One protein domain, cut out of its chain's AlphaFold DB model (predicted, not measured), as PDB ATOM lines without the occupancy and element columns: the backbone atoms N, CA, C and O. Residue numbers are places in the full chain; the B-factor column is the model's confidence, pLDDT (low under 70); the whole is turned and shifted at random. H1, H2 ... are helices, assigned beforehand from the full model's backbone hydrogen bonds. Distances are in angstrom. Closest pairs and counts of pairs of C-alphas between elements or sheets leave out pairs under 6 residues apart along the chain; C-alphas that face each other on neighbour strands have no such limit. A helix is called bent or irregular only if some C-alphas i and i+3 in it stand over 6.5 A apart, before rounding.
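This is residues 7 to 193 of the 206 residues of the protein "Hypothetical protein" of Didymodactylos carnosus (UniProt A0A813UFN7). The model is a body of helices with one long arm: H2, H3, H4 and H5 fold back and forth one after another, H8 packs on H5, H7 and the first part of H9 pack together beyond, and residues 181 to 193, of which 181 to 192 belong to H9, stick out. The short H1 packs on H4, and the short H6 packs on H4 and H9. The printed part has 187 residues, with nine named helices, H1 to H9 in order, and no named strand; the class is all helix. The whole is compact, with a radius of gyration of the C-alphas of 17.5 A, and elongated in outline, spanning 59 by 36 by 32 A.

H1, residues 11 to 14, and H2, residues 19 to 28, touch only at the corner, C-alphas 12 and 20 being closest at 5.1 A. H3, residues 35 to 50, forms a helical hairpin with H2, at a shallow tilt of 14 degrees; the closest C-alphas are those of Phe 21 and Tyr 41, 5.4 A. H4, residues 57 to 80, only just touches H1, with 3 pairs of C-alphas within 8 A, the closest being Leu 13 and Met 71 at 6.4 A. H3 and H4 are a hairpin, and so are H4 and H5, residues 87 to 103, where the C-alphas of Ala 66 and Cys 101 are closest at 5.1 A. H5 is irregular, but only just: C-alphas 96 and 99 are 6.9 A apart, and it has a kink of 26 degrees near residue 97. H6, residues 114 to 117, touches H4, closest at the C-alphas of Gly 59 and Val 117, 5.6 A. H8, residues 139 to 149, touches residues 98 to 103 of H5 at a steep tilt of 43 degrees, with C-alphas 99 and 146 closest at 5.2 A. H9, residues 165 to 192, touches H7, residues 122 to 133, closest at C-alphas 126 and 166, 5.7 A. H9 and H8 run the same way at a shallow tilt of 12 degrees, with C-alphas 147 and 172 closest at 5.4 A. Every O i to N i+4 pair is within hydrogen-bond range in H2, H3, H4, H8 and H9, against 9 of 13 in H5 and 7 of 8 in H7; H1 and H6 are too short for such a pair.

H1 begins at C-alpha 11, (-22.856, 11.504, 56.271). H3 is 20.4 A long, H4 34.7 A, H5 25.2 A and H9 40.9 A. H4 begins at (3.153, 7.674, 55.039), and H9 ends at C-alpha 192, (22.268, 15.897, 30.600).

Without residues 181 to 193 the body spans 44 by 33 by 27 A. The printed part has no cut. The link from H8 to H9, 15 residues, is long. The pLDDT is under 70 in 37 residues, among them 152 to 160 and 178 to 193.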
ATOM      1  N   LYS A   7     -29.616   9.592  51.335       84.56
ATOM      2  CA  LYS A   7     -29.000  10.782  51.950       84.56
ATOM      3  C   LYS A   7     -28.514  10.576  53.391       84.56
ATOM      4  O   LYS A   7     -27.694  11.351  53.862       84.56
ATOM      5  N   TYR A   8     -29.021   9.568  54.105       86.62
ATOM      6  CA  TYR A   8     -28.561   9.265  55.459       86.62
ATOM      7  C   TYR A   8     -27.179   8.607  55.459       86.62
ATOM      8  O   TYR A   8     -26.375   8.892  56.340       86.62
ATOM      9  N   CYS A   9     -26.875   7.788  54.448       89.75
ATOM     10  CA  CYS A   9     -25.559   7.168  54.311       89.75
ATOM     11  C   CYS A   9     -24.492   8.185  53.897       89.75
ATOM     12  O   CYS A   9     -23.332   8.031  54.262       89.75
ATOM     13  N   ALA A  10     -24.885   9.270  53.222       89.06
ATOM     14  CA  ALA A  10     -23.961  10.301  52.759       89.06
ATOM     15  C   ALA A  10     -23.151  10.977  53.881       89.06
ATOM     16  O   ALA A  10     -22.058  11.466  53.622       89.06
ATOM     17  N   ARG A  11     -23.626  10.964  55.135       90.62
ATOM     18  CA  ARG A  11     -22.856  11.504  56.271       90.62
ATOM     19  C   ARG A  11     -21.523  10.778  56.491       90.62
ATOM     20  O   ARG A  11     -20.562  11.406  56.901       90.62
ATOM     21  N   PHE A  12     -21.473   9.483  56.176       92.31
ATOM     22  CA  PHE A  12     -20.282   8.652  56.343       92.31
ATOM     23  C   PHE A  12     -19.258   8.854  55.215       92.31
ATOM     24  O   PHE A  12     -18.107   8.463  55.365       92.31
ATOM     25  N   LEU A  13     -19.648   9.497  54.102       88.31
ATOM     26  CA  LEU A  13     -18.742   9.785  52.981       88.31
ATOM     27  C   LEU A  13     -17.662  10.788  53.364       88.31
ATOM     28  O   LEU A  13     -16.484  10.545  53.133       88.31
ATOM     29  N   ASN A  14     -18.072  11.897  53.981       83.75
ATOM     30  CA  ASN A  14     -17.168  13.004  54.294       83.75
ATOM     31  C   ASN A  14     -16.077  12.600  55.294       83.75
ATOM     32  O   ASN A  14     -14.990  13.166  55.287       83.75
ATOM     33  N   GLU A  15     -16.377  11.623  56.147       88.69
ATOM     34  CA  GLU A  15     -15.456  11.095  57.151       88.69
ATOM     35  C   GLU A  15     -14.698   9.856  56.651       88.69
ATOM     36  O   GLU A  15     -13.843   9.339  57.361       88.69
ATOM     37  N   THR A  16     -14.985   9.383  55.428       90.88
ATOM     38  CA  THR A  16     -14.486   8.101  54.896       90.88
ATOM     39  C   THR A  16     -14.704   6.963  55.904       90.88
ATOM     40  O   THR A  16     -13.834   6.129  56.154       90.88
ATOM     41  N   ASP A  17     -15.879   6.951  56.535       94.38
ATOM     42  CA  ASP A  17     -16.218   5.991  57.577       94.38
ATOM     43  C   ASP A  17     -16.755   4.702  56.949       94.38
ATOM     44  O   ASP A  17     -17.719   4.706  56.176       94.38
ATOM     45  N   CYS A  18     -16.158   3.572  57.327       94.19
ATOM     46  CA  CYS A  18     -16.555   2.241  56.884       94.19
ATOM     47  C   CYS A  18     -18.041   1.944  57.124       94.19
ATOM     48  O   CYS A  18     -18.640   1.197  56.347       94.19
ATOM     49  N   TYR A  19     -18.687   2.574  58.115       93.38
ATOM     50  CA  TYR A  19     -20.139   2.462  58.322       93.38
ATOM     51  C   TYR A  19     -20.984   2.902  57.116       93.38
ATOM     52  O   TYR A  19     -22.160   2.533  57.040       93.38
ATOM     53  N   TYR A  20     -20.404   3.611  56.143       93.56
ATOM     54  CA  TYR A  20     -21.024   3.858  54.844       93.56
ATOM     55  C   TYR A  20     -21.539   2.564  54.196       93.56
ATOM     56  O   TYR A  20     -22.711   2.487  53.825       93.56
ATOM     57  N   PHE A  21     -20.709   1.520  54.125       90.94
ATOM     58  CA  PHE A  21     -21.057   0.256  53.469       90.94
ATOM     59  C   PHE A  21     -22.177  -0.484  54.207       90.94
ATOM     60  O   PHE A  21     -23.152  -0.899  53.584       90.94
ATOM     61  N   ALA A  22     -22.114  -0.543  55.540       89.44
ATOM     62  CA  ALA A  22     -23.185  -1.113  56.358       89.44
ATOM     63  C   ALA A  22     -24.516  -0.348  56.198       89.44
ATOM     64  O   ALA A  22     -25.594  -0.945  56.187       89.44
ATOM     65  N   CYS A  23     -24.458   0.977  56.033       90.94
ATOM     66  CA  CYS A  23     -25.639   1.794  55.760       90.94
ATOM     67  C   CYS A  23     -26.260   1.467  54.392       90.94
ATOM     68  O   CYS A  23     -27.484   1.335  54.291       90.94
ATOM     69  N   ILE A  24     -25.431   1.296  53.354       89.00
ATOM     70  CA  ILE A  24     -25.883   0.875  52.022       89.00
ATOM     71  C   ILE A  24     -26.500  -0.528  52.074       89.00
ATOM     72  O   ILE A  24     -27.602  -0.710  51.556       89.00
ATOM     73  N   ASP A  25     -25.879  -1.498  52.749       87.50
ATOM     74  CA  ASP A  25     -26.473  -2.837  52.886       87.50
ATOM     75  C   ASP A  25     -27.836  -2.781  53.589       87.50
ATOM     76  O   ASP A  25     -28.830  -3.293  53.075       87.50
ATOM     77  N   SER A  26     -27.942  -2.042  54.700       87.25
ATOM     78  CA  SER A  26     -29.220  -1.871  55.404       87.25
ATOM     79  C   SER A  26     -30.299  -1.207  54.539       87.25
ATOM     80  O   SER A  26     -31.491  -1.410  54.799       87.25
ATOM     81  N   LYS A  27     -29.918  -0.389  53.550       85.88
ATOM     82  CA  LYS A  27     -30.846   0.268  52.626       85.88
ATOM     83  C   LYS A  27     -31.435  -0.715  51.618       85.88
ATOM     84  O   LYS A  27     -32.645  -0.672  51.390       85.88
ATOM     85  N   TYR A  28     -30.588  -1.537  51.005       85.31
ATOM     86  CA  TYR A  28     -30.978  -2.461  49.936       85.31
ATOM     87  C   TYR A  28     -31.344  -3.860  50.450       85.31
ATOM     88  O   TYR A  28     -31.907  -4.642  49.695       85.31
ATOM     89  N   GLN A  29     -31.115  -4.131  51.742       85.62
ATOM     90  CA  GLN A  29     -31.455  -5.377  52.442       85.62
ATOM     91  C   GLN A  29     -30.866  -6.618  51.774       85.62
ATOM     92  O   GLN A  29     -31.506  -7.664  51.717       85.62
ATOM     93  N   CYS A  30     -29.647  -6.496  51.264       79.25
ATOM     94  CA  CYS A  30     -29.014  -7.592  50.554       79.25
ATOM     95  C   CYS A  30     -28.438  -8.647  51.502       79.25
ATOM     96  O   CYS A  30     -28.378  -9.826  51.154       79.25
ATOM     97  N   GLY A  31     -28.075  -8.253  52.726       74.00
ATOM     98  CA  GLY A  31     -27.649  -9.182  53.763       74.00
ATOM     99  C   GLY A  31     -26.448 -10.010  53.309       74.00
ATOM    100  O   GLY A  31     -25.535  -9.501  52.667       74.00
ATOM    101  N   LYS A  32     -26.463 -11.313  53.607       69.56
ATOM    102  CA  LYS A  32     -25.357 -12.228  53.269       69.56
ATOM    103  C   LYS A  32     -25.171 -12.467  51.766       69.56
ATOM    104  O   LYS A  32     -24.176 -13.064  51.378       69.56
ATOM    105  N   GLU A  33     -26.120 -12.048  50.928       66.94
ATOM    106  CA  GLU A  33     -26.004 -12.183  49.472       66.94
ATOM    107  C   GLU A  33     -25.153 -11.064  48.851       66.94
ATOM    108  O   GLU A  33     -24.766 -11.180  47.693       66.94
ATOM    109  N   ASN A  34     -24.828 -10.000  49.600       71.50
ATOM    110  CA  ASN A  34     -24.006  -8.890  49.113       71.50
ATOM    111  C   ASN A  34     -22.537  -9.063  49.463       71.50
ATOM    112  O   ASN A  34     -21.977  -8.388  50.336       71.50
ATOM    113  N   ILE A  35     -21.914  -9.984  48.748       72.81
ATOM    114  CA  ILE A  35     -20.525 -10.335  48.983       72.81
ATOM    115  C   ILE A  35     -19.623  -9.094  48.804       72.81
ATOM    116  O   ILE A  35     -18.634  -8.949  49.526       72.81
ATOM    117  N   LEU A  36     -19.970  -8.140  47.924       74.00
ATOM    118  CA  LEU A  36     -19.124  -6.964  47.697       74.00
ATOM    119  C   LEU A  36     -19.354  -5.804  48.665       74.00
ATOM    120  O   LEU A  36     -18.411  -5.051  48.914       74.00
ATOM    121  N   VAL A  37     -20.534  -5.633  49.257       79.12
ATOM    122  CA  VAL A  37     -20.703  -4.652  50.344       79.12
ATOM    123  C   VAL A  37     -20.052  -5.163  51.628       79.12
ATOM    124  O   VAL A  37     -19.370  -4.384  52.298       79.12
ATOM    125  N   GLU A  38     -20.171  -6.459  51.929       82.94
ATOM    126  CA  GLU A  38     -19.435  -7.075  53.040       82.94
ATOM    127  C   GLU A  38     -17.923  -6.945  52.831       82.94
ATOM    128  O   GLU A  38     -17.204  -6.516  53.736       82.94
ATOM    129  N   PHE A  39     -17.446  -7.219  51.615       85.38
ATOM    130  CA  PHE A  39     -16.062  -6.962  51.237       85.38
ATOM    131  C   PHE A  39     -15.656  -5.515  51.471       85.38
ATOM    132  O   PHE A  39     -14.643  -5.263  52.116       85.38
ATOM    133  N   SER A  40     -16.428  -4.569  50.944       89.06
ATOM    134  CA  SER A  40     -16.060  -3.159  50.996       89.06
ATOM    135  C   SER A  40     -15.968  -2.669  52.435       89.06
ATOM    136  O   SER A  40     -15.018  -1.976  52.796       89.06
ATOM    137  N   TYR A  41     -16.900  -3.106  53.286       90.88
ATOM    138  CA  TYR A  41     -16.829  -2.874  54.723       90.88
ATOM    139  C   TYR A  41     -15.567  -3.490  55.334       90.88
ATOM    140  O   TYR A  41     -14.798  -2.793  55.993       90.88
ATOM    141  N   TRP A  42     -15.318  -4.777  55.089       89.44
ATOM    142  CA  TRP A  42     -14.180  -5.492  55.661       89.44
ATOM    143  C   TRP A  42     -12.835  -4.907  55.214       89.44
ATOM    144  O   TRP A  42     -11.954  -4.731  56.055       89.44
ATOM    145  N   LEU A  43     -12.671  -4.565  53.932       89.88
ATOM    146  CA  LEU A  43     -11.440  -3.980  53.399       89.88
ATOM    147  C   LEU A  43     -11.223  -2.587  53.978       89.88
ATOM    148  O   LEU A  43     -10.097  -2.234  54.334       89.88
ATOM    149  N   CYS A  44     -12.294  -1.811  54.118       93.88
ATOM    150  CA  CYS A  44     -12.247  -0.529  54.800       93.88
ATOM    151  C   CYS A  44     -11.784  -0.698  56.255       93.88
ATOM    152  O   CYS A  44     -10.812  -0.067  56.660       93.88
ATOM    153  N   GLU A  45     -12.382  -1.612  57.024       94.69
ATOM    154  CA  GLU A  45     -11.973  -1.891  58.410       94.69
ATOM    155  C   GLU A  45     -10.527  -2.403  58.491       94.69
ATOM    156  O   GLU A  45      -9.758  -1.988  59.361       94.69
ATOM    157  N   ALA A  46     -10.140  -3.302  57.580       91.88
ATOM    158  CA  ALA A  46      -8.785  -3.831  57.476       91.88
ATOM    159  C   ALA A  46      -7.783  -2.693  57.312       91.88
ATOM    160  O   ALA A  46      -6.848  -2.582  58.097       91.88
ATOM    161  N   THR A  47      -8.020  -1.822  56.335       92.62
ATOM    162  CA  THR A  47      -7.046  -0.823  55.892       92.62
ATOM    163  C   THR A  47      -7.068   0.463  56.724       92.62
ATOM    164  O   THR A  47      -6.003   1.004  57.014       92.62
ATOM    165  N   LEU A  48      -8.241   0.948  57.153       94.38
ATOM    166  CA  LEU A  48      -8.389   2.199  57.917       94.38
ATOM    167  C   LEU A  48      -8.362   2.020  59.437       94.38
ATOM    168  O   LEU A  48      -8.021   2.972  60.136       94.38
ATOM    169  N   LYS A  49      -8.699   0.838  59.968       93.94
ATOM    170  CA  LYS A  49      -8.760   0.626  61.426       93.94
ATOM    171  C   LYS A  49      -7.721  -0.362  61.937       93.94
ATOM    172  O   LYS A  49      -7.044  -0.063  62.916       93.94
ATOM    173  N   ARG A  50      -7.572  -1.522  61.289       93.81
ATOM    174  CA  ARG A  50      -6.679  -2.590  61.777       93.81
ATOM    175  C   ARG A  50      -5.219  -2.352  61.411       93.81
ATOM    176  O   ARG A  50      -4.359  -2.419  62.285       93.81
ATOM    177  N   THR A  51      -4.933  -2.063  60.143       94.69
ATOM    178  CA  THR A  51      -3.550  -1.986  59.646       94.69
ATOM    179  C   THR A  51      -3.033  -0.565  59.462       94.69
ATOM    180  O   THR A  51      -1.829  -0.375  59.310       94.69
ATOM    181  N   TYR A  52      -3.909   0.444  59.545       95.25
ATOM    182  CA  TYR A  52      -3.588   1.828  59.193       95.25
ATOM    183  C   TYR A  52      -2.312   2.346  59.849       95.25
ATOM    184  O   TYR A  52      -1.487   2.965  59.187       95.25
ATOM    185  N   ASN A  53      -2.107   2.072  61.140       96.75
ATOM    186  CA  ASN A  53      -0.947   2.574  61.876       96.75
ATOM    187  C   ASN A  53       0.387   1.981  61.409       96.75
ATOM    188  O   ASN A  53       1.400   2.673  61.532       96.75
ATOM    189  N   PHE A  54       0.369   0.773  60.844       96.62
ATOM    190  CA  PHE A  54       1.545   0.069  60.333       96.62
ATOM    191  C   PHE A  54       1.918   0.490  58.911       96.62
ATOM    192  O   PHE A  54       3.054   0.283  58.504       96.62
ATOM    193  N   LEU A  55       0.994   1.123  58.182       95.88
ATOM    194  CA  LEU A  55       1.259   1.620  56.839       95.88
ATOM    195  C   LEU A  55       2.264   2.778  56.849       95.88
ATOM    196  O   LEU A  55       2.247   3.667  57.718       95.88
ATOM    197  N   SER A  56       3.070   2.819  55.797       96.00
ATOM    198  CA  SER A  56       3.925   3.933  55.430       96.00
ATOM    199  C   SER A  56       3.114   5.228  55.283       96.00
ATOM    200  O   SER A  56       1.885   5.248  55.143       96.00
ATOM    201  N   LYS A  57       3.805   6.373  55.269       94.81
ATOM    202  CA  LYS A  57       3.153   7.674  55.039       94.81
ATOM    203  C   LYS A  57       2.391   7.706  53.708       94.81
ATOM    204  O   LYS A  57       1.361   8.376  53.617       94.81
ATOM    205  N   PHE A  58       2.907   7.032  52.683       92.50
ATOM    206  CA  PHE A  58       2.267   6.968  51.375       92.50
ATOM    207  C   PHE A  58       1.124   5.954  51.350       92.50
ATOM    208  O   PHE A  58       0.055   6.304  50.855       92.50
ATOM    209  N   GLY A  59       1.284   4.788  51.981       94.75
ATOM    210  CA  GLY A  59       0.218   3.801  52.163       94.75
ATOM    211  C   GLY A  59      -0.999   4.379  52.878       94.75
ATOM    212  O   GLY A  59      -2.117   4.254  52.386       94.75
ATOM    213  N   LYS A  60      -0.797   5.131  53.970       95.44
ATOM    214  CA  LYS A  60      -1.876   5.834  54.697       95.44
ATOM    215  C   LYS A  60      -2.675   6.783  53.804       95.44
ATOM    216  O   LYS A  60      -3.903   6.811  53.866       95.44
ATOM    217  N   LYS A  61      -1.977   7.571  52.980       93.69
ATOM    218  CA  LYS A  61      -2.610   8.499  52.030       93.69
ATOM    219  C   LYS A  61      -3.369   7.750  50.942       93.69
ATOM    220  O   LYS A  61      -4.490   8.131  50.622       93.69
ATOM    221  N   TRP A  62      -2.756   6.704  50.393       94.44
ATOM    222  CA  TRP A  62      -3.352   5.889  49.345       94.44
ATOM    223  C   TRP A  62      -4.613   5.177  49.839       94.44
ATOM    224  O   TRP A  62      -5.653   5.338  49.215       94.44
ATOM    225  N   VAL A  63      -4.569   4.490  50.988       94.44
ATOM    226  CA  VAL A  63      -5.732   3.788  51.557       94.44
ATOM    227  C   VAL A  63      -6.902   4.745  51.752       94.44
ATOM    228  O   VAL A  63      -8.014   4.455  51.317       94.44
ATOM    229  N   HIS A  64      -6.657   5.895  52.385       93.75
ATOM    230  CA  HIS A  64      -7.713   6.872  52.631       93.75
ATOM    231  C   HIS A  64      -8.338   7.350  51.317       93.75
ATOM    232  O   HIS A  64      -9.558   7.431  51.194       93.75
ATOM    233  N   ALA A  65      -7.514   7.635  50.310       93.62
ATOM    234  CA  ALA A  65      -7.994   8.070  49.009       93.62
ATOM    235  C   ALA A  65      -8.734   6.964  48.244       93.62
ATOM    236  O   ALA A  65      -9.763   7.243  47.636       93.62
ATOM    237  N   ALA A  66      -8.256   5.720  48.299       93.75
ATOM    238  CA  ALA A  66      -8.904   4.558  47.695       93.75
ATOM    239  C   ALA A  66     -10.297   4.337  48.279       93.75
ATOM    240  O   ALA A  66     -11.267   4.251  47.525       93.75
ATOM    241  N   GLN A  67     -10.420   4.340  49.607       93.81
ATOM    242  CA  GLN A  67     -11.715   4.204  50.273       93.81
ATOM    243  C   GLN A  67     -12.645   5.370  49.931       93.81
ATOM    244  O   GLN A  67     -13.784   5.149  49.523       93.81
ATOM    245  N   HIS A  68     -12.143   6.604  49.982       93.62
ATOM    246  CA  HIS A  68     -12.912   7.781  49.592       93.62
ATOM    247  C   HIS A  68     -13.404   7.695  48.134       93.62
ATOM    248  O   HIS A  68     -14.584   7.924  47.868       93.62
ATOM    249  N   CYS A  69     -12.544   7.287  47.193       94.31
ATOM    250  CA  CYS A  69     -12.896   7.071  45.786       94.31
ATOM    251  C   CYS A  69     -14.018   6.038  45.628       94.31
ATOM    252  O   CYS A  69     -15.015   6.320  44.958       94.31
ATOM    253  N   ILE A  70     -13.895   4.871  46.274       92.81
ATOM    254  CA  ILE A  70     -14.895   3.794  46.205       92.81
ATOM    255  C   ILE A  70     -16.241   4.296  46.725       92.81
ATOM    256  O   ILE A  70     -17.259   4.161  46.042       92.81
ATOM    257  N   MET A  71     -16.252   4.918  47.908       93.38
ATOM    258  CA  MET A  71     -17.491   5.390  48.521       93.38
ATOM    259  C   MET A  71     -18.147   6.503  47.689       93.38
ATOM    260  O   MET A  71     -19.361   6.474  47.481       93.38
ATOM    261  N   HIS A  72     -17.374   7.450  47.148       92.94
ATOM    262  CA  HIS A  72     -17.908   8.522  46.300       92.94
ATOM    263  C   HIS A  72     -18.437   8.015  44.956       92.94
ATOM    264  O   HIS A  72     -19.538   8.409  44.560       92.94
ATOM    265  N   LYS A  73     -17.702   7.132  44.264       92.12
ATOM    266  CA  LYS A  73     -18.169   6.527  43.006       92.12
ATOM    267  C   LYS A  73     -19.447   5.724  43.233       92.12
ATOM    268  O   LYS A  73     -20.403   5.890  42.473       92.12
ATOM    269  N   LEU A  74     -19.505   4.935  44.308       90.50
ATOM    270  CA  LEU A  74     -20.714   4.206  44.681       90.50
ATOM    271  C   LEU A  74     -21.867   5.165  44.967       90.50
ATOM    272  O   LEU A  74     -22.934   5.036  44.373       90.50
ATOM    273  N   ASN A  75     -21.650   6.176  45.806       90.62
ATOM    274  CA  ASN A  75     -22.686   7.143  46.137       90.62
ATOM    275  C   ASN A  75     -23.247   7.845  44.895       90.62
ATOM    276  O   ASN A  75     -24.462   7.980  44.761       90.62
ATOM    277  N   HIS A  76     -22.371   8.275  43.989       90.50
ATOM    278  CA  HIS A  76     -22.754   8.914  42.735       90.50
ATOM    279  C   HIS A  76     -23.559   7.961  41.840       90.50
ATOM    280  O   HIS A  76     -24.617   8.335  41.335       90.50
ATOM    281  N   ALA A  77     -23.120   6.706  41.703       88.50
ATOM    282  CA  ALA A  77     -23.843   5.689  40.944       88.50
ATOM    283  C   ALA A  77     -25.236   5.402  41.526       88.50
ATOM    284  O   ALA A  77     -26.185   5.207  40.768       88.50
ATOM    285  N   LEU A  78     -25.376   5.415  42.852       86.25
ATOM    286  CA  LEU A  78     -26.655   5.185  43.524       86.25
ATOM    287  C   LEU A  78     -27.622   6.375  43.418       86.25
ATOM    288  O   LEU A  78     -28.830   6.160  43.399       86.25
ATOM    289  N   HIS A  79     -27.118   7.612  43.343       85.12
ATOM    290  CA  HIS A  79     -27.955   8.811  43.196       85.12
ATOM    291  C   HIS A  79     -28.371   9.086  41.747       85.12
ATOM    292  O   HIS A  79     -29.472   9.580  41.517       85.12
ATOM    293  N   ASN A  80     -27.517   8.767  40.772       81.56
ATOM    294  CA  ASN A  80     -27.789   9.058  39.362       81.56
ATOM    295  C   ASN A  80     -28.660   8.006  38.669       81.56
ATOM    296  O   ASN A  80     -29.168   8.254  37.577       81.56
ATOM    297  N   ASN A  81     -28.842   6.839  39.281       70.12
ATOM    298  CA  ASN A  81     -29.719   5.805  38.756       70.12
ATOM    299  C   ASN A  81     -31.092   5.887  39.423       70.12
ATOM    300  O   ASN A  81     -31.237   5.708  40.629       70.12
ATOM    301  N   THR A  82     -32.120   6.124  38.612       58.88
ATOM    302  CA  THR A  82     -33.528   6.167  39.038       58.88
ATOM    303  C   THR A  82     -34.154   4.780  39.213       58.88
ATOM    304  O   THR A  82     -35.292   4.673  39.670       58.88
ATOM    305  N   ILE A  83     -33.432   3.713  38.858       59.88
ATOM    306  CA  ILE A  83     -33.918   2.330  38.875       59.88
ATOM    307  C   ILE A  83     -33.541   1.658  40.203       59.88
ATOM    308  O   ILE A  83     -32.436   1.828  40.714       59.88
ATOM    309  N   SER A  84     -34.463   0.862  40.752       70.06
ATOM    310  CA  SER A  84     -34.199  -0.003  41.906       70.06
ATOM    311  C   SER A  84     -33.058  -0.975  41.601       70.06
ATOM    312  O   SER A  84     -33.152  -1.767  40.665       70.06
ATOM    313  N   PHE A  85     -32.001  -0.959  42.410       76.50
ATOM    314  CA  PHE A  85     -30.922  -1.938  42.301       76.50
ATOM    315  C   PHE A  85     -31.339  -3.285  42.883       76.50
ATOM    316  O   PHE A  85     -31.963  -3.346  43.941       76.50
ATOM    317  N   THR A  86     -30.950  -4.361  42.204       84.56
ATOM    318  CA  THR A  86     -30.847  -5.682  42.835       84.56
ATOM    319  C   THR A  86     -29.479  -5.812  43.503       84.56
ATOM    320  O   THR A  86     -28.541  -5.101  43.130       84.56
ATOM    321  N   CYS A  87     -29.331  -6.745  44.439       84.12
ATOM    322  CA  CYS A  87     -28.058  -6.998  45.115       84.12
ATOM    323  C   CYS A  87     -26.946  -7.387  44.131       84.12
ATOM    324  O   CYS A  87     -25.868  -6.808  44.169       84.12
ATOM    325  N   SER A  88     -27.261  -8.217  43.129       84.44
ATOM    326  CA  SER A  88     -26.321  -8.550  42.049       84.44
ATOM    327  C   SER A  88     -25.930  -7.337  41.189       84.44
ATOM    328  O   SER A  88     -24.797  -7.237  40.717       84.44
ATOM    329  N   THR A  89     -26.849  -6.392  40.959       84.81
ATOM    330  CA  THR A  89     -26.515  -5.149  40.244       84.81
ATOM    331  C   THR A  89     -25.595  -4.268  41.083       84.81
ATOM    332  O   THR A  89     -24.642  -3.707  40.546       84.81
ATOM    333  N   LEU A  90     -25.866  -4.162  42.386       83.25
ATOM    334  CA  LEU A  90     -25.046  -3.404  43.326       83.25
ATOM    335  C   LEU A  90     -23.623  -3.966  43.393       83.25
ATOM    336  O   LEU A  90     -22.670  -3.205  43.250       83.25
ATOM    337  N   ASP A  91     -23.495  -5.286  43.491       83.50
ATOM    338  CA  ASP A  91     -22.223  -6.003  43.421       83.50
ATOM    339  C   ASP A  91     -21.422  -5.613  42.171       83.50
ATOM    340  O   ASP A  91     -20.297  -5.123  42.259       83.50
ATOM    341  N   LYS A  92     -22.018  -5.750  40.982       85.00
ATOM    342  CA  LYS A  92     -21.334  -5.421  39.718       85.00
ATOM    343  C   LYS A  92     -20.856  -3.972  39.671       85.00
ATOM    344  O   LYS A  92     -19.758  -3.703  39.194       85.00
ATOM    345  N   ILE A  93     -21.677  -3.041  40.154       85.69
ATOM    346  CA  ILE A  93     -21.334  -1.616  40.196       85.69
ATOM    347  C   ILE A  93     -20.129  -1.387  41.097       85.69
ATOM    348  O   ILE A  93     -19.174  -0.735  40.686       85.69
ATOM    349  N   VAL A  94     -20.173  -1.948  42.303       84.56
ATOM    350  CA  VAL A  94     -19.096  -1.845  43.282       84.56
ATOM    351  C   VAL A  94     -17.801  -2.422  42.705       84.56
ATOM    352  O   VAL A  94     -16.785  -1.727  42.699       84.56
ATOM    353  N   TYR A  95     -17.847  -3.631  42.135       86.69
ATOM    354  CA  TYR A  95     -16.689  -4.288  41.519       86.69
ATOM    355  C   TYR A  95     -16.033  -3.427  40.432       86.69
ATOM    356  O   TYR A  95     -14.816  -3.277  40.418       86.69
ATOM    357  N   ASN A  96     -16.830  -2.794  39.567       88.06
ATOM    358  CA  ASN A  96     -16.320  -1.983  38.457       88.06
ATOM    359  C   ASN A  96     -15.535  -0.737  38.899       88.06
ATOM    360  O   ASN A  96     -14.801  -0.168  38.097       88.06
ATOM    361  N   PHE A  97     -15.689  -0.277  40.143       89.06
ATOM    362  CA  PHE A  97     -14.961   0.892  40.647       89.06
ATOM    363  C   PHE A  97     -13.630   0.541  41.298       89.06
ATOM    364  O   PHE A  97     -12.749   1.400  41.373       89.06
ATOM    365  N   TYR A  98     -13.491  -0.698  41.766       90.25
ATOM    366  CA  TYR A  98     -12.337  -1.131  42.539       90.25
ATOM    367  C   TYR A  98     -11.013  -0.997  41.784       90.25
ATOM    368  O   TYR A  98     -10.125  -0.351  42.338       90.25
ATOM    369  N   PRO A  99     -10.850  -1.517  40.551       91.44
ATOM    370  CA  PRO A  99      -9.571  -1.428  39.848       91.44
ATOM    371  C   PRO A  99      -9.065   0.011  39.727       91.44
ATOM    372  O   PRO A  99      -7.931   0.293  40.103       91.44
ATOM    373  N   ASP A 100      -9.934   0.934  39.308       90.81
ATOM    374  CA  ASP A 100      -9.594   2.351  39.168       90.81
ATOM    375  C   ASP A 100      -9.219   2.993  40.508       90.81
ATOM    376  O   ASP A 100      -8.204   3.682  40.608       90.81
ATOM    377  N   CYS A 101     -10.052   2.793  41.537       93.31
ATOM    378  CA  CYS A 101      -9.848   3.426  42.839       93.31
ATOM    379  C   CYS A 101      -8.642   2.854  43.583       93.31
ATOM    380  O   CYS A 101      -7.990   3.584  44.326       93.31
ATOM    381  N   LEU A 102      -8.331   1.571  43.392       91.50
ATOM    382  CA  LEU A 102      -7.104   0.988  43.913       91.50
ATOM    383  C   LEU A 102      -5.908   1.513  43.122       91.50
ATOM    384  O   LEU A 102      -4.979   2.036  43.722       91.50
ATOM    385  N   PHE A 103      -5.932   1.460  41.791       91.12
ATOM    386  CA  PHE A 103      -4.809   1.906  40.970       91.12
ATOM    387  C   PHE A 103      -4.438   3.374  41.217       91.12
ATOM    388  O   PHE A 103      -3.306   3.647  41.614       91.12
ATOM    389  N   GLN A 104      -5.370   4.308  41.016       86.94
ATOM    390  CA  GLN A 104      -5.124   5.746  41.143       86.94
ATOM    391  C   GLN A 104      -6.384   6.446  41.683       86.94
ATOM    392  O   GLN A 104      -7.205   6.933  40.902       86.94
ATOM    393  N   PRO A 105      -6.547   6.528  43.016       82.50
ATOM    394  CA  PRO A 105      -7.785   7.005  43.637       82.50
ATOM    395  C   PRO A 105      -8.119   8.470  43.360       82.50
ATOM    396  O   PRO A 105      -9.284   8.859  43.409       82.50
ATOM    397  N   ASP A 106      -7.103   9.282  43.082       78.00
ATOM    398  CA  ASP A 106      -7.263  10.673  42.690       78.00
ATOM    399  C   ASP A 106      -6.111  11.067  41.759       78.00
ATOM    400  O   ASP A 106      -4.939  10.904  42.100       78.00
ATOM    401  N   ILE A 107      -6.444  11.550  40.561       67.31
ATOM    402  CA  ILE A 107      -5.474  12.053  39.573       67.31
ATOM    403  C   ILE A 107      -5.137  13.534  39.785       67.31
ATOM    404  O   ILE A 107      -4.152  14.029  39.241       67.31
ATOM    405  N   THR A 108      -5.964  14.255  40.543       67.38
ATOM    406  CA  THR A 108      -5.840  15.698  40.781       67.38
ATOM    407  C   THR A 108      -4.950  16.009  41.979       67.38
ATOM    408  O   THR A 108      -4.283  17.043  42.011       67.38
ATOM    409  N   ILE A 109      -4.883  15.087  42.940       66.88
ATOM    410  CA  ILE A 109      -4.000  15.164  44.100       66.88
ATOM    411  C   ILE A 109      -2.783  14.272  43.838       66.88
ATOM    412  O   ILE A 109      -2.897  13.196  43.262       66.88
ATOM    413  N   SER A 110      -1.595  14.705  44.274       75.69
ATOM    414  CA  SER A 110      -0.342  13.940  44.158       75.69
ATOM    415  C   SER A 110      -0.318  12.742  45.130       75.69
ATOM    416  O   SER A 110       0.505  12.661  46.047       75.69
ATOM    417  N   ILE A 111      -1.288  11.842  44.978       80.81
ATOM    418  CA  ILE A 111      -1.414  10.585  45.706       80.81
ATOM    419  C   ILE A 111      -0.692   9.522  44.882       80.81
ATOM    420  O   ILE A 111      -0.967   9.395  43.687       80.81
ATOM    421  N   PRO A 112       0.258   8.780  45.472       82.19
ATOM    422  CA  PRO A 112       0.934   7.724  44.737       82.19
ATOM    423  C   PRO A 112      -0.064   6.634  44.339       82.19
ATOM    424  O   PRO A 112      -0.957   6.305  45.119       82.19
ATOM    425  N   SER A 113       0.104   6.075  43.140       87.50
ATOM    426  CA  SER A 113      -0.671   4.915  42.695       87.50
ATOM    427  C   SER A 113      -0.402   3.689  43.570       87.50
ATOM    428  O   SER A 113       0.638   3.616  44.238       87.50
ATOM    429  N   PHE A 114      -1.273   2.678  43.492       91.44
ATOM    430  CA  PHE A 114      -1.025   1.393  44.153       91.44
ATOM    431  C   PHE A 114       0.327   0.792  43.759       91.44
ATOM    432  O   PHE A 114       1.071   0.334  44.618       91.44
ATOM    433  N   CYS A 115       0.697   0.913  42.482       87.75
ATOM    434  CA  CYS A 115       1.971   0.431  41.941       87.75
ATOM    435  C   CYS A 115       3.198   1.029  42.643       87.75
ATOM    436  O   CYS A 115       4.275   0.449  42.599       87.75
ATOM    437  N   ASN A 116       3.054   2.210  43.255       85.06
ATOM    438  CA  ASN A 116       4.133   2.854  43.996       85.06
ATOM    439  C   ASN A 116       4.116   2.496  45.486       85.06
ATOM    440  O   ASN A 116       5.184   2.382  46.075       85.06
ATOM    441  N   VAL A 117       2.936   2.364  46.103       91.25
ATOM    442  CA  VAL A 117       2.835   2.117  47.556       91.25
ATOM    443  C   VAL A 117       2.926   0.644  47.926       91.25
ATOM    444  O   VAL A 117       3.300   0.333  49.050       91.25
ATOM    445  N   VAL A 118       2.597  -0.265  47.004       92.38
ATOM    446  CA  VAL A 118       2.543  -1.699  47.304       92.38
ATOM    447  C   VAL A 118       3.888  -2.238  47.784       92.38
ATOM    448  O   VAL A 118       3.902  -3.123  48.621       92.38
ATOM    449  N   CYS A 119       5.009  -1.685  47.318       90.25
ATOM    450  CA  CYS A 119       6.343  -2.124  47.726       90.25
ATOM    451  C   CYS A 119       6.700  -1.721  49.152       90.25
ATOM    452  O   CYS A 119       7.262  -2.523  49.893       90.25
ATOM    453  N   ASP A 120       6.362  -0.488  49.528       92.56
ATOM    454  CA  ASP A 120       6.669   0.049  50.854       92.56
ATOM    455  C   ASP A 120       5.846  -0.659  51.947       92.56
ATOM    456  O   ASP A 120       6.268  -0.717  53.098       92.56
ATOM    457  N   ASP A 121       4.685  -1.210  51.576       95.38
ATOM    458  CA  ASP A 121       3.692  -1.802  52.478       95.38
ATOM    459  C   ASP A 121       3.336  -3.260  52.099       95.38
ATOM    460  O   ASP A 121       2.243  -3.748  52.404       95.38
ATOM    461  N   LEU A 122       4.247  -3.971  51.420       92.88
ATOM    462  CA  LEU A 122       3.967  -5.252  50.755       92.88
ATOM    463  C   LEU A 122       3.437  -6.330  51.701       92.88
ATOM    464  O   LEU A 122       2.411  -6.944  51.422       92.88
ATOM    465  N   GLU A 123       4.110  -6.547  52.831       94.12
ATOM    466  CA  GLU A 123       3.716  -7.565  53.816       94.12
ATOM    467  C   GLU A 123       2.324  -7.290  54.397       94.12
ATOM    468  O   GLU A 123       1.530  -8.212  54.591       94.12
ATOM    469  N   ILE A 124       1.998  -6.011  54.612       95.38
ATOM    470  CA  ILE A 124       0.689  -5.587  55.114       95.38
ATOM    471  C   ILE A 124      -0.382  -5.876  54.063       95.38
ATOM    472  O   ILE A 124      -1.432  -6.427  54.395       95.38
ATOM    473  N   PHE A 125      -0.132  -5.540  52.795       94.44
ATOM    474  CA  PHE A 125      -1.084  -5.825  51.723       94.44
ATOM    475  C   PHE A 125      -1.251  -7.321  51.471       94.44
ATOM    476  O   PHE A 125      -2.382  -7.750  51.266       94.44
ATOM    477  N   ILE A 126      -0.186  -8.124  51.565       92.69
ATOM    478  CA  ILE A 126      -0.294  -9.589  51.522       92.69
ATOM    479  C   ILE A 126      -1.229 -10.067  52.632       92.69
ATOM    480  O   ILE A 126      -2.218 -10.723  52.330       92.69
ATOM    481  N   ALA A 127      -0.986  -9.680  53.887       91.94
ATOM    482  CA  ALA A 127      -1.813 -10.117  55.012       91.94
ATOM    483  C   ALA A 127      -3.295  -9.730  54.853       91.94
ATOM    484  O   ALA A 127      -4.179 -10.520  55.176       91.94
ATOM    485  N   ILE A 128      -3.574  -8.533  54.324       91.12
ATOM    486  CA  ILE A 128      -4.943  -8.083  54.038       91.12
ATOM    487  C   ILE A 128      -5.560  -8.937  52.923       91.12
ATOM    488  O   ILE A 128      -6.616  -9.532  53.109       91.12
ATOM    489  N   PHE A 129      -4.936  -9.009  51.751       89.62
ATOM    490  CA  PHE A 129      -5.562  -9.660  50.600       89.62
ATOM    491  C   PHE A 129      -5.632 -11.193  50.737       89.62
ATOM    492  O   PHE A 129      -6.566 -11.794  50.209       89.62
ATOM    493  N   ASP A 130      -4.720 -11.813  51.489       86.94
ATOM    494  CA  ASP A 130      -4.695 -13.260  51.749       86.94
ATOM    495  C   ASP A 130      -5.805 -13.708  52.722       86.94
ATOM    496  O   ASP A 130      -6.480 -14.703  52.465       86.94
ATOM    497  N   GLU A 131      -6.114 -12.920  53.770       84.00
ATOM    498  CA  GLU A 131      -7.288 -13.163  54.643       84.00
ATOM    499  C   GLU A 131      -8.593 -13.211  53.821       84.00
ATOM    500  O   GLU A 131      -9.581 -13.837  54.220       84.00
ATOM    501  N   TRP A 132      -8.608 -12.542  52.663       74.75
ATOM    502  CA  TRP A 132      -9.802 -12.352  51.855       74.75
ATOM    503  C   TRP A 132      -9.968 -13.359  50.705       74.75
ATOM    504  O   TRP A 132     -11.109 -13.723  50.413       74.75
ATOM    505  N   ASP A 133      -8.885 -13.885  50.116       73.50
ATOM    506  CA  ASP A 133      -8.953 -14.969  49.109       73.50
ATOM    507  C   ASP A 133      -9.702 -16.199  49.666       73.50
ATOM    508  O   ASP A 133     -10.527 -16.820  48.993       73.50
ATOM    509  N   LEU A 134      -9.547 -16.453  50.970       61.78
ATOM    510  CA  LEU A 134     -10.242 -17.513  51.709       61.78
ATOM    511  C   LEU A 134     -11.774 -17.358  51.768       61.78
ATOM    512  O   LEU A 134     -12.469 -18.305  52.139       61.78
ATOM    513  N   LYS A 135     -12.323 -16.188  51.417       66.69
ATOM    514  CA  LYS A 135     -13.768 -15.895  51.476       66.69
ATOM    515  C   LYS A 135     -14.484 -16.017  50.127       66.69
ATOM    516  O   LYS A 135     -15.651 -15.643  50.031       66.69
ATOM    517  N   GLY A 136     -13.825 -16.559  49.099       59.88
ATOM    518  CA  GLY A 136     -14.466 -16.906  47.822       59.88
ATOM    519  C   GLY A 136     -14.772 -15.713  46.914       59.88
ATOM    520  O   GLY A 136     -15.554 -15.832  45.971       59.88
ATOM    521  N   LEU A 137     -14.160 -14.561  47.182       66.44
ATOM    522  CA  LEU A 137     -14.172 -13.430  46.264       66.44
ATOM    523  C   LEU A 137     -13.015 -13.533  45.295       66.44
ATOM    524  O   LEU A 137     -11.934 -13.995  45.643       66.44
ATOM    525  N   ASN A 138     -13.239 -13.067  44.070       76.31
ATOM    526  CA  ASN A 138     -12.228 -13.143  43.027       76.31
ATOM    527  C   ASN A 138     -11.186 -12.025  43.191       76.31
ATOM    528  O   ASN A 138     -11.043 -11.146  42.338       76.31
ATOM    529  N   ILE A 139     -10.480 -12.035  44.325       85.25
ATOM    530  CA  ILE A 139      -9.418 -11.078  44.625       85.25
ATOM    531  C   ILE A 139      -8.317 -11.139  43.603       85.25
ATOM    532  O   ILE A 139      -7.802 -10.104  43.195       85.25
ATOM    533  N   LYS A 140      -7.980 -12.355  43.178       86.38
ATOM    534  CA  LYS A 140      -6.966 -12.593  42.163       86.38
ATOM    535  C   LYS A 140      -7.311 -11.829  40.897       86.38
ATOM    536  O   LYS A 140      -6.464 -11.115  40.374       86.38
ATOM    537  N   ARG A 141      -8.572 -11.879  40.459       86.56
ATOM    538  CA  ARG A 141      -9.044 -11.091  39.316       86.56
ATOM    539  C   ARG A 141      -8.952  -9.590  39.559       86.56
ATOM    540  O   ARG A 141      -8.489  -8.889  38.666       86.56
ATOM    541  N   LEU A 142      -9.337  -9.097  40.736       87.88
ATOM    542  CA  LEU A 142      -9.197  -7.674  41.053       87.88
ATOM    543  C   LEU A 142      -7.724  -7.234  41.019       87.88
ATOM    544  O   LEU A 142      -7.386  -6.253  40.361       87.88
ATOM    545  N   LEU A 143      -6.833  -7.975  41.676       88.94
ATOM    546  CA  LEU A 143      -5.398  -7.695  41.685       88.94
ATOM    547  C   LEU A 143      -4.777  -7.827  40.291       88.94
ATOM    548  O   LEU A 143      -3.879  -7.059  39.970       88.94
ATOM    549  N   LEU A 144      -5.278  -8.728  39.444       86.81
ATOM    550  CA  LEU A 144      -4.880  -8.823  38.038       86.81
ATOM    551  C   LEU A 144      -5.352  -7.632  37.202       86.81
ATOM    552  O   LEU A 144      -4.658  -7.187  36.293       86.81
ATOM    553  N   GLU A 145      -6.544  -7.103  37.463       88.94
ATOM    554  CA  GLU A 145      -7.007  -5.877  36.807       88.94
ATOM    555  C   GLU A 145      -6.143  -4.682  37.242       88.94
ATOM    556  O   GLU A 145      -5.693  -3.911  36.394       88.94
ATOM    557  N   VAL A 146      -5.809  -4.582  38.531       89.44
ATOM    558  CA  VAL A 146      -4.895  -3.550  39.049       89.44
ATOM    559  C   VAL A 146      -3.472  -3.723  38.507       89.44
ATOM    560  O   VAL A 146      -2.836  -2.734  38.146       89.44
ATOM    561  N   SER A 147      -2.963  -4.951  38.393       85.12
ATOM    562  CA  SER A 147      -1.617  -5.201  37.871       85.12
ATOM    563  C   SER A 147      -1.485  -4.803  36.404       85.12
ATOM    564  O   SER A 147      -0.497  -4.167  36.033       85.12
ATOM    565  N   ARG A 148      -2.517  -5.053  35.587       84.69
ATOM    566  CA  ARG A 148      -2.589  -4.548  34.207       84.69
ATOM    567  C   ARG A 148      -2.527  -3.024  34.153       84.69
ATOM    568  O   ARG A 148      -1.811  -2.483  33.315       84.69
ATOM    569  N   LEU A 149      -3.223  -2.327  35.055       85.81
ATOM    570  CA  LEU A 149      -3.154  -0.862  35.145       85.81
ATOM    571  C   LEU A 149      -1.759  -0.372  35.562       85.81
ATOM    572  O   LEU A 149      -1.306   0.674  35.104       85.81
ATOM    573  N   CYS A 150      -1.041  -1.157  36.366       83.00
ATOM    574  CA  CYS A 150       0.357  -0.903  36.711       83.00
ATOM    575  C   CYS A 150       1.354  -1.206  35.584       83.00
ATOM    576  O   CYS A 150       2.550  -1.004  35.787       83.00
ATOM    577  N   LEU A 151       0.886  -1.659  34.412       76.25
ATOM    578  CA  LEU A 151       1.723  -2.176  33.324       76.25
ATOM    579  C   LEU A 151       2.650  -3.304  33.789       76.25
ATOM    580  O   LEU A 151       3.732  -3.490  33.231       76.25
ATOM    581  N   ALA A 152       2.227  -4.043  34.814       63.69
ATOM    582  CA  ALA A 152       2.952  -5.209  35.261       63.69
ATOM    583  C   ALA A 152       2.940  -6.254  34.138       63.69
ATOM    584  O   ALA A 152       1.881  -6.506  33.545       63.69
ATOM    585  N   GLN A 153       4.096  -6.846  33.824       56.62
ATOM    586  CA  GLN A 153       4.201  -7.908  32.823       56.62
ATOM    587  C   GLN A 153       3.559  -9.180  33.382       56.62
ATOM    588  O   GLN A 153       4.213 -10.117  33.828       56.62
ATOM    589  N   THR A 154       2.233  -9.217  33.336       53.22
ATOM    590  CA  THR A 154       1.434 -10.392  33.699       53.22
ATOM    591  C   THR A 154       1.338 -11.410  32.571       53.22
ATOM    592  O   THR A 154       0.688 -12.432  32.743       53.22
ATOM    593  N   GLU A 155       2.012 -11.179  31.439       49.00
ATOM    594  CA  GLU A 155       2.027 -12.091  30.286       49.00
ATOM    595  C   GLU A 155       2.587 -13.486  30.629       49.00
ATOM    596  O   GLU A 155       2.269 -14.450  29.940       49.00
ATOM    597  N   ASN A 156       3.336 -13.617  31.733       49.03
ATOM    598  CA  ASN A 156       3.799 -14.905  32.263       49.03
ATOM    599  C   ASN A 156       2.881 -15.518  33.338       49.03
ATOM    600  O   ASN A 156       3.106 -16.654  33.747       49.03
ATOM    601  N   ILE A 157       1.844 -14.810  33.794       54.94
ATOM    602  CA  ILE A 157       0.785 -15.377  34.641       54.94
ATOM    603  C   ILE A 157      -0.269 -15.951  33.690       54.94
ATOM    604  O   ILE A 157      -1.342 -15.386  33.489       54.94
ATOM    605  N   LEU A 158       0.105 -17.039  33.016       52.56
ATOM    606  CA  LEU A 158      -0.707 -17.687  31.980       52.56
ATOM    607  C   LEU A 158      -1.962 -18.366  32.547       52.56
ATOM    608  O   LEU A 158      -2.878 -18.659  31.782       52.56
ATOM    609  N   ASP A 159      -2.034 -18.542  33.870       65.19
ATOM    610  CA  ASP A 159      -3.201 -19.083  34.554       65.19
ATOM    611  C   ASP A 159      -3.522 -18.303  35.846       65.19
ATOM    612  O   ASP A 159      -2.711 -18.205  36.771       65.19
ATOM    613  N   ILE A 160      -4.724 -17.721  35.904       67.50
ATOM    614  CA  ILE A 160      -5.248 -17.024  37.091       67.50
ATOM    615  C   ILE A 160      -5.410 -17.978  38.277       67.50
ATOM    616  O   ILE A 160      -5.303 -17.544  39.429       67.50
ATOM    617  N   ASP A 161      -5.641 -19.260  37.996       70.75
ATOM    618  CA  ASP A 161      -5.883 -20.281  39.007       70.75
ATOM    619  C   ASP A 161      -4.576 -20.686  39.709       70.75
ATOM    620  O   ASP A 161      -4.593 -21.044  40.889       70.75
ATOM    621  N   GLU A 162      -3.428 -20.514  39.043       73.00
ATOM    622  CA  GLU A 162      -2.092 -20.771  39.602       73.00
ATOM    623  C   GLU A 162      -1.499 -19.560  40.343       73.00
ATOM    624  O   GLU A 162      -0.582 -19.703  41.157       73.00
ATOM    625  N   ALA A 163      -2.026 -18.355  40.109       78.38
ATOM    626  CA  ALA A 163      -1.536 -17.147  40.760       78.38
ATOM    627  C   ALA A 163      -1.892 -17.122  42.258       78.38
ATOM    628  O   ALA A 163      -3.044 -17.316  42.663       78.38
ATOM    629  N   THR A 164      -0.905 -16.809  43.097       85.94
ATOM    630  CA  THR A 164      -1.104 -16.532  44.530       85.94
ATOM    631  C   THR A 164      -1.197 -15.025  44.784       85.94
ATOM    632  O   THR A 164      -0.681 -14.216  44.004       85.94
ATOM    633  N   ILE A 165      -1.813 -14.624  45.898       87.75
ATOM    634  CA  ILE A 165      -1.876 -13.208  46.298       87.75
ATOM    635  C   ILE A 165      -0.476 -12.608  46.462       87.75
ATOM    636  O   ILE A 165      -0.218 -11.560  45.857       87.75
ATOM    637  N   PRO A 166       0.466 -13.265  47.172       89.75
ATOM    638  CA  PRO A 166       1.836 -12.777  47.250       89.75
ATOM    639  C   PRO A 166       2.489 -12.607  45.880       89.75
ATOM    640  O   PRO A 166       3.086 -11.562  45.639       89.75
ATOM    641  N   SER A 167       2.356 -13.576  44.964       83.69
ATOM    642  CA  SER A 167       2.985 -13.472  43.637       83.69
ATOM    643  C   SER A 167       2.427 -12.313  42.811       83.69
ATOM    644  O   SER A 167       3.189 -11.632  42.127       83.69
ATOM    645  N   LEU A 168       1.119 -12.045  42.905       86.69
ATOM    646  CA  LEU A 168       0.492 -10.914  42.219       86.69
ATOM    647  C   LEU A 168       1.001  -9.579  42.769       86.69
ATOM    648  O   LEU A 168       1.420  -8.719  41.999       86.69
ATOM    649  N   LEU A 169       1.020  -9.413  44.093       89.62
ATOM    650  CA  LEU A 169       1.494  -8.178  44.726       89.62
ATOM    651  C   LEU A 169       2.994  -7.944  44.496       89.62
ATOM    652  O   LEU A 169       3.403  -6.809  44.248       89.62
ATOM    653  N   TRP A 170       3.801  -9.009  44.500       86.12
ATOM    654  CA  TRP A 170       5.219  -8.943  44.135       86.12
ATOM    655  C   TRP A 170       5.425  -8.494  42.689       86.12
ATOM    656  O   TRP A 170       6.251  -7.617  42.454       86.12
ATOM    657  N   SER A 171       4.668  -9.039  41.731       83.81
ATOM    658  CA  SER A 171       4.744  -8.608  40.326       83.81
ATOM    659  C   SER A 171       4.400  -7.125  40.179       83.81
ATOM    660  O   SER A 171       5.173  -6.379  39.581       83.81
ATOM    661  N   ILE A 172       3.312  -6.662  40.811       87.06
ATOM    662  CA  ILE A 172       2.940  -5.238  40.809       87.06
ATOM    663  C   ILE A 172       4.075  -4.377  41.376       87.06
ATOM    664  O   ILE A 172       4.382  -3.317  40.828       87.06
ATOM    665  N   CYS A 173       4.701  -4.830  42.464       87.62
ATOM    666  CA  CYS A 173       5.795  -4.111  43.095       87.62
ATOM    667  C   CYS A 173       7.042  -4.010  42.197       87.62
ATOM    668  O   CYS A 173       7.577  -2.917  41.991       87.62
ATOM    669  N   LEU A 174       7.510  -5.137  41.655       81.69
ATOM    670  CA  LEU A 174       8.726  -5.192  40.836       81.69
ATOM    671  C   LEU A 174       8.589  -4.342  39.572       81.69
ATOM    672  O   LEU A 174       9.459  -3.518  39.282       81.69
ATOM    673  N   ASP A 175       7.461  -4.466  38.876       75.56
ATOM    674  CA  ASP A 175       7.220  -3.717  37.646       75.56
ATOM    675  C   ASP A 175       7.024  -2.218  37.927       75.56
ATOM    676  O   ASP A 175       7.533  -1.366  37.193       75.56
ATOM    677  N   GLY A 176       6.388  -1.872  39.053       68.62
ATOM    678  CA  GLY A 176       6.321  -0.494  39.544       68.62
ATOM    679  C   GLY A 176       7.709   0.116  39.778       68.62
ATOM    680  O   GLY A 176       7.970   1.258  39.374       68.62
ATOM    681  N   HIS A 177       8.634  -0.650  40.364       70.12
ATOM    682  CA  HIS A 177      10.027  -0.235  40.546       70.12
ATOM    683  C   HIS A 177      10.773  -0.062  39.223       70.12
ATOM    684  O   HIS A 177      11.474   0.942  39.060       70.12
ATOM    685  N   GLU A 178      10.626  -0.984  38.272       67.50
ATOM    686  CA  GLU A 178      11.268  -0.863  36.960       67.50
ATOM    687  C   GLU A 178      10.788   0.369  36.192       67.50
ATOM    688  O   GLU A 178      11.597   1.108  35.621       67.50
ATOM    689  N   VAL A 179       9.478   0.627  36.190       63.16
ATOM    690  CA  VAL A 179       8.898   1.818  35.557       63.16
ATOM    691  C   VAL A 179       9.445   3.086  36.209       63.16
ATOM    692  O   VAL A 179       9.841   4.027  35.511       63.16
ATOM    693  N   LYS A 180       9.533   3.115  37.545       64.81
ATOM    694  CA  LYS A 180      10.129   4.233  38.287       64.81
ATOM    695  C   LYS A 180      11.595   4.439  37.906       64.81
ATOM    696  O   LYS A 180      11.970   5.569  37.591       64.81
ATOM    697  N   LEU A 181      12.391   3.371  37.854       62.72
ATOM    698  CA  LEU A 181      13.802   3.416  37.465       62.72
ATOM    699  C   LEU A 181      13.977   3.951  36.037       62.72
ATOM    700  O   LEU A 181      14.741   4.893  35.828       62.72
ATOM    701  N   LYS A 182      13.226   3.419  35.062       63.56
ATOM    702  CA  LYS A 182      13.251   3.883  33.660       63.56
ATOM    703  C   LYS A 182      12.900   5.369  33.550       63.56
ATOM    704  O   LYS A 182      13.564   6.111  32.829       63.56
ATOM    705  N   ARG A 183      11.888   5.827  34.293       62.84
ATOM    706  CA  ARG A 183      11.469   7.239  34.319       62.84
ATOM    707  C   ARG A 183      12.513   8.152  34.962       62.84
ATOM    708  O   ARG A 183      12.697   9.288  34.529       62.84
ATOM    709  N   ASP A 184      13.161   7.700  36.024       67.06
ATOM    710  CA  ASP A 184      14.165   8.506  36.714       67.06
ATOM    711  C   ASP A 184      15.459   8.591  35.881       67.06
ATOM    712  O   ASP A 184      16.034   9.675  35.765       67.06
ATOM    713  N   LEU A 185      15.834   7.512  35.180       63.03
ATOM    714  CA  LEU A 185      16.903   7.516  34.173       63.03
ATOM    715  C   LEU A 185      16.598   8.467  33.009       63.03
ATOM    716  O   LEU A 185      17.444   9.291  32.666       63.03
ATOM    717  N   SER A 186      15.388   8.438  32.440       63.94
ATOM    718  CA  SER A 186      15.036   9.340  31.332       63.94
ATOM    719  C   SER A 186      15.055  10.816  31.746       63.94
ATOM    720  O   SER A 186      15.530  11.667  30.998       63.94
ATOM    721  N   LYS A 187      14.639  11.141  32.976       63.81
ATOM    722  CA  LYS A 187      14.759  12.502  33.532       63.81
ATOM    723  C   LYS A 187      16.208  12.951  33.715       63.81
ATOM    724  O   LYS A 187      16.487  14.139  33.555       63.81
ATOM    725  N   LEU A 188      17.112  12.043  34.082       59.91
ATOM    726  CA  LEU A 188      18.545  12.337  34.165       59.91
ATOM    727  C   LEU A 188      19.135  12.572  32.773       59.91
ATOM    728  O   LEU A 188      19.857  13.548  32.590       59.91
ATOM    729  N   MET A 189      18.758  11.758  31.785       56.75
ATOM    730  CA  MET A 189      19.188  11.934  30.394       56.75
ATOM    731  C   MET A 189      18.716  13.276  29.811       56.75
ATOM    732  O   MET A 189      19.533  14.029  29.294       56.75
ATOM    733  N   ILE A 190      17.456  13.671  30.031       65.00
ATOM    734  CA  ILE A 190      16.931  14.991  29.616       65.00
ATOM    735  C   ILE A 190      17.666  16.152  30.310       65.00
ATOM    736  O   ILE A 190      17.797  17.242  29.750       65.00
ATOM    737  N   LYS A 191      18.136  15.967  31.551       59.38
ATOM    738  CA  LYS A 191      18.952  16.979  32.245       59.38
ATOM    739  C   LYS A 191      20.369  17.073  31.679       59.38
ATOM    740  O   LYS A 191      20.915  18.170  31.683       59.38
ATOM    741  N   LEU A 192      20.936  15.963  31.211       52.12
ATOM    742  CA  LEU A 192      22.268  15.897  30.600       52.12
ATOM    743  C   LEU A 192      22.284  16.429  29.158       52.12
ATOM    744  O   LEU A 192      23.309  16.933  28.713       52.12
ATOM    745  N   GLU A 193      21.153  16.380  28.455       53.19
ATOM    746  CA  GLU A 193      20.985  16.958  27.111       53.19
ATOM    747  C   GLU A 193      20.733  18.474  27.113       53.19
ATOM    748  O   GLU A 193      20.743  19.106  26.055       53.19
TER     749      GLU A 193